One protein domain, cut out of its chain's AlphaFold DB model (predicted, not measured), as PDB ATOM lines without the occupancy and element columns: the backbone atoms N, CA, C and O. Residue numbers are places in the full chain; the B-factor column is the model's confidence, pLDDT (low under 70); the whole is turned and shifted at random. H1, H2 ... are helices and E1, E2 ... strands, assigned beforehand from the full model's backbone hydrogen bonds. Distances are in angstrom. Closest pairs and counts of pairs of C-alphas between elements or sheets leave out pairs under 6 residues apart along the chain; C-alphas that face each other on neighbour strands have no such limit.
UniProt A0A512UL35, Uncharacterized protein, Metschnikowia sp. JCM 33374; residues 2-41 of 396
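This is residues 2 to 41 of the 396 residues of an uncharacterized protein of Metschnikowia sp. JCM 33374 (UniProt A0A512UL35). This piece has little regular structure: a small two-stranded hairpin, E1 and E2, with a long looping link after it and a short helix, H1, that sticks out at one end. The printed part has 40 residues, with 13 in named elements, in the order E1, E2, H1; the sheet is antiparallel and the class mixed. It is loose, with a radius of gyration of the C-alphas of 11.6 A, and flat, spanning 37 by 21 by 11 A.

E1 is residues 10 to 12, 6.5 A long, from C-alpha 10 at (148.836, 172.964, 140.488). E2 is residues 17 to 19, 6.7 A. H1 is residues 35 to 41, 9.7 A, ending with C-alpha 41 at (152.384, 167.766, 165.481).

E1 and E2 form a hairpin with a tight link, antiparallel at 140 degrees. C-alphas 11 and 18 face each other at 4.3 A. N 10 and O 19, at 2.8 A, are within hydrogen-bond range. E1 and H1 are apart. In H1 every O i to N i+4 pair is within hydrogen-bond range.

The C-alphas of Ser 2 and Glu 41 are the two farthest apart, 37.4 A. The printed part has no cut. The link from E2 to H1, 15 residues, is long. Residues 33 to 41 stand free. Mean pLDDT of the printed part is 72.0; residues 23 to 39 are under 70.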
ATOM      1  N   SER A   2     157.173 177.468 128.723       70.44
ATOM      2  CA  SER A   2     155.984 177.452 129.579       70.44
ATOM      3  C   SER A   2     155.835 176.084 130.244       70.44
ATOM      4  O   SER A   2     156.109 175.051 129.634       70.44
ATOM      5  N   VAL A   3     155.456 176.083 131.519       76.50
ATOM      6  CA  VAL A   3     155.239 174.856 132.289       76.50
ATOM      7  C   VAL A   3     153.927 174.207 131.812       76.50
ATOM      8  O   VAL A   3     152.938 174.927 131.693       76.50
ATOM      9  N   PRO A   4     153.899 172.898 131.498       80.38
ATOM     10  CA  PRO A   4     152.706 172.249 130.955       80.38
ATOM     11  C   PRO A   4     151.573 172.176 131.986       80.38
ATOM     12  O   PRO A   4     151.739 171.639 133.075       80.38
ATOM     13  N   GLU A   5     150.396 172.690 131.647       83.50
ATOM     14  CA  GLU A   5     149.238 172.617 132.539       83.50
ATOM     15  C   GLU A   5     148.660 171.196 132.565       83.50
ATOM     16  O   GLU A   5     148.367 170.605 131.525       83.50
ATOM     17  N   ILE A   6     148.494 170.640 133.767       81.19
ATOM     18  CA  ILE A   6     147.883 169.324 133.982       81.19
ATOM     19  C   ILE A   6     146.533 169.546 134.679       81.19
ATOM     20  O   ILE A   6     146.519 170.047 135.806       81.19
ATOM     21  N   PRO A   7     145.394 169.167 134.066       76.62
ATOM     22  CA  PRO A   7     144.074 169.386 134.649       76.62
ATOM     23  C   PRO A   7     143.944 168.810 136.065       76.62
ATOM     24  O   PRO A   7     144.192 167.628 136.309       76.62
ATOM     25  N   GLY A   8     143.545 169.664 137.010       80.31
ATOM     26  CA  GLY A   8     143.367 169.305 138.420       80.31
ATOM     27  C   GLY A   8     144.648 169.283 139.259       80.31
ATOM     28  O   GLY A   8     144.559 168.989 140.448       80.31
ATOM     29  N   PHE A   9     145.813 169.604 138.693       79.94
ATOM     30  CA  PHE A   9     147.077 169.735 139.421       79.94
ATOM     31  C   PHE A   9     147.627 171.159 139.309       79.94
ATOM     32  O   PHE A   9     147.558 171.794 138.261       79.94
ATOM     33  N   TYR A  10     148.220 171.646 140.393       84.25
ATOM     34  CA  TYR A  10     148.836 172.964 140.488       84.25
ATOM     35  C   TYR A  10     150.352 172.817 140.511       84.25
ATOM     36  O   TYR A  10     150.878 171.974 141.236       84.25
ATOM     37  N   PHE A  11     151.062 173.625 139.724       84.50
ATOM     38  CA  PHE A  11     152.522 173.625 139.713       84.50
ATOM     39  C   PHE A  11     153.076 174.654 140.697       84.50
ATOM     40  O   PHE A  11     152.824 175.849 140.567       84.50
ATOM     41  N   ASP A  12     153.877 174.199 141.655       81.38
ATOM     42  CA  ASP A  12     154.658 175.079 142.517       81.38
ATOM     43  C   ASP A  12     155.971 175.439 141.811       81.38
ATOM     44  O   ASP A  12     156.862 174.598 141.636       81.38
ATOM     45  N   THR A  13     156.101 176.704 141.414       78.56
ATOM     46  CA  THR A  13     157.282 177.233 140.721       78.56
ATOM     47  C   THR A  13     158.538 177.232 141.591       78.56
ATOM     48  O   THR A  13     159.638 177.089 141.056       78.56
ATOM     49  N   SER A  14     158.403 177.319 142.919       75.25
ATOM     50  CA  SER A  14     159.535 177.324 143.851       75.25
ATOM     51  C   SER A  14     160.139 175.930 144.025       75.25
ATOM     52  O   SER A  14     161.360 175.770 144.050       75.25
ATOM     53  N   ARG A  15     159.288 174.898 144.085       77.56
ATOM     54  CA  ARG A  15     159.702 173.496 144.271       77.56
ATOM     55  C   ARG A  15     159.806 172.707 142.969       77.56
ATOM     56  O   ARG A  15     160.274 171.570 142.995       77.56
ATOM     57  N   LYS A  16     159.388 173.306 141.847       84.19
ATOM     58  CA  LYS A  16     159.330 172.716 140.502       84.19
ATOM     59  C   LYS A  16     158.563 171.383 140.463       84.19
ATOM     60  O   LYS A  16     159.031 170.416 139.862       84.19
ATOM     61  N   ARG A  17     157.410 171.300 141.143       80.88
ATOM     62  CA  ARG A  17     156.595 170.070 141.272       80.88
ATOM     63  C   ARG A  17     155.096 170.364 141.190       80.88
ATOM     64  O   ARG A  17     154.664 171.448 141.565       80.88
ATOM     65  N   TYR A  18     154.315 169.374 140.754       81.50
ATOM     66  CA  TYR A  18     152.850 169.428 140.758       81.50
ATOM     67  C   TYR A  18     152.271 168.879 142.067       81.50
ATOM     68  O   TYR A  18     152.798 167.911 142.616       81.50
ATOM     69  N   PHE A  19     151.171 169.460 142.538       82.12
ATOM     70  CA  PHE A  19     150.391 168.975 143.679       82.12
ATOM     71  C   PHE A  19     148.887 169.101 143.403       82.12
ATOM     72  O   PHE A  19     148.466 169.890 142.558       82.12
ATOM     73  N   LYS A  20     148.062 168.320 144.103       83.62
ATOM     74  CA  LYS A  20     146.599 168.311 143.931       83.62
ATOM     75  C   LYS A  20     145.910 168.754 145.214       83.62
ATOM     76  O   LYS A  20     146.225 168.233 146.276       83.62
ATOM     77  N   ILE A  21     144.954 169.674 145.154       77.38
ATOM     78  CA  ILE A  21     144.171 170.037 146.346       77.38
ATOM     79  C   ILE A  21     143.102 168.957 146.554       77.38
ATOM     80  O   ILE A  21     142.285 168.703 145.672       77.38
ATOM     81  N   VAL A  22     143.146 168.282 147.701       77.12
ATOM     82  CA  VAL A  22     142.283 167.142 148.047       77.12
ATOM     83  C   VAL A  22     141.860 167.249 149.510       77.12
ATOM     84  O   VAL A  22     142.681 167.559 150.372       77.12
ATOM     85  N   ASN A  23     140.587 166.972 149.799       64.88
ATOM     86  CA  ASN A  23     140.030 166.984 151.156       64.88
ATOM     87  C   ASN A  23     140.442 165.714 151.924       64.88
ATOM     88  O   ASN A  23     139.642 164.804 152.115       64.88
ATOM     89  N   GLY A  24     141.713 165.639 152.331       58.56
ATOM     90  CA  GLY A  24     142.227 164.623 153.261       58.56
ATOM     91  C   GLY A  24     142.921 163.403 152.641       58.56
ATOM     92  O   GLY A  24     143.590 162.672 153.368       58.56
ATOM     93  N   ASP A  25     142.846 163.190 151.324       61.31
ATOM     94  CA  ASP A  25     143.521 162.056 150.672       61.31
ATOM     95  C   ASP A  25     144.976 162.389 150.288       61.31
ATOM     96  O   ASP A  25     145.249 163.016 149.270       61.31
ATOM     97  N   GLN A  26     145.953 161.968 151.095       62.34
ATOM     98  CA  GLN A  26     147.368 162.294 150.864       62.34
ATOM     99  C   GLN A  26     148.064 161.444 149.785       62.34
ATOM    100  O   GLN A  26     149.246 161.673 149.513       62.34
ATOM    101  N   ARG A  27     147.377 160.494 149.129       69.62
ATOM    102  CA  ARG A  27     148.003 159.565 148.163       69.62
ATOM    103  C   ARG A  27     148.753 160.267 147.026       69.62
ATOM    104  O   ARG A  27     149.803 159.792 146.608       69.62
ATOM    105  N   HIS A  28     148.254 161.414 146.563       59.84
ATOM    106  CA  HIS A  28     148.860 162.177 145.462       59.84
ATOM    107  C   HIS A  28     149.851 163.263 145.912       59.84
ATOM    108  O   HIS A  28     150.578 163.800 145.081       59.84
ATOM    109  N   ASN A  29     149.922 163.554 147.215       66.19
ATOM    110  CA  ASN A  29     150.771 164.600 147.795       66.19
ATOM    111  C   ASN A  29     151.767 164.036 148.822       66.19
ATOM    112  O   ASN A  29     152.246 164.774 149.678       66.19
ATOM    113  N   SER A  30     152.103 162.745 148.752       61.03
ATOM    114  CA  SER A  30     152.961 162.052 149.733       61.03
ATOM    115  C   SER A  30     154.333 162.711 149.944       61.03
ATOM    116  O   SER A  30     154.937 162.589 151.007       61.03
ATOM    117  N   SER A  31     154.809 163.460 148.946       60.34
ATOM    118  CA  SER A  31     156.065 164.224 148.983       60.34
ATOM    119  C   SER A  31     155.902 165.688 149.426       60.34
ATOM    120  O   SER A  31     156.895 166.393 149.600       60.34
ATOM    121  N   TYR A  32     154.666 166.164 149.586       60.94
ATOM    122  CA  TYR A  32     154.310 167.497 150.072       60.94
ATOM    123  C   TYR A  32     153.960 167.414 151.559       60.94
ATOM    124  O   TYR A  32     152.812 167.557 151.969       60.94
ATOM    125  N   SER A  33     154.963 167.176 152.408       57.47
ATOM    126  CA  SER A  33     154.755 167.351 153.844       57.47
ATOM    127  C   SER A  33     154.825 168.836 154.176       57.47
ATOM    128  O   SER A  33     155.862 169.478 153.977       57.47
ATOM    129  N   ASN A  34     153.730 169.402 154.682       61.16
ATOM    130  CA  ASN A  34     153.767 170.737 155.256       61.16
ATOM    131  C   ASN A  34     154.611 170.675 156.538       61.16
ATOM    132  O   ASN A  34     154.158 170.207 157.581       61.16
ATOM    133  N   ASN A  35     155.874 171.092 156.434       59.50
ATOM    134  CA  ASN A  35     156.836 171.034 157.534       59.50
ATOM    135  C   ASN A  35     156.373 171.836 158.755       59.50
ATOM    136  O   ASN A  35     156.780 171.497 159.861       59.50
ATOM    137  N   VAL A  36     155.513 172.843 158.563       62.84
ATOM    138  CA  VAL A  36     154.903 173.617 159.652       62.84
ATOM    139  C   VAL A  36     153.944 172.734 160.448       62.84
ATOM    140  O   VAL A  36     154.117 172.601 161.653       62.84
ATOM    141  N   VAL A  37     153.034 172.028 159.770       60.28
ATOM    142  CA  VAL A  37     152.067 171.114 160.408       60.28
ATOM    143  C   VAL A  37     152.780 169.939 161.079       60.28
ATOM    144  O   VAL A  37     152.518 169.648 162.238       60.28
ATOM    145  N   ARG A  38     153.781 169.332 160.425       62.47
ATOM    146  CA  ARG A  38     154.603 168.268 161.042       62.47
ATOM    147  C   ARG A  38     155.470 168.752 162.206       62.47
ATOM    148  O   ARG A  38     155.890 167.947 163.034       62.47
ATOM    149  N   ALA A  39     155.858 170.026 162.232       68.31
ATOM    150  CA  ALA A  39     156.570 170.602 163.370       68.31
ATOM    151  C   ALA A  39     155.604 170.884 164.529       68.31
ATOM    152  O   ALA A  39     155.977 170.704 165.682       68.31
ATOM    153  N   GLU A  40     154.370 171.278 164.227       72.81
ATOM    154  CA  GLU A  40     153.308 171.511 165.204       72.81
ATOM    155  C   GLU A  40     152.788 170.198 165.816       72.81
ATOM    156  O   GLU A  40     152.639 170.113 167.033       72.81
ATOM    157  N   GLU A  41     152.645 169.137 165.014       74.25
ATOM    158  CA  GLU A  41     152.384 167.766 165.481       74.25
ATOM    159  C   GLU A  41     153.515 167.253 166.378       74.25
ATOM    160  O   GLU A  41     153.246 166.776 167.477       74.25
TER     161      GLU A  41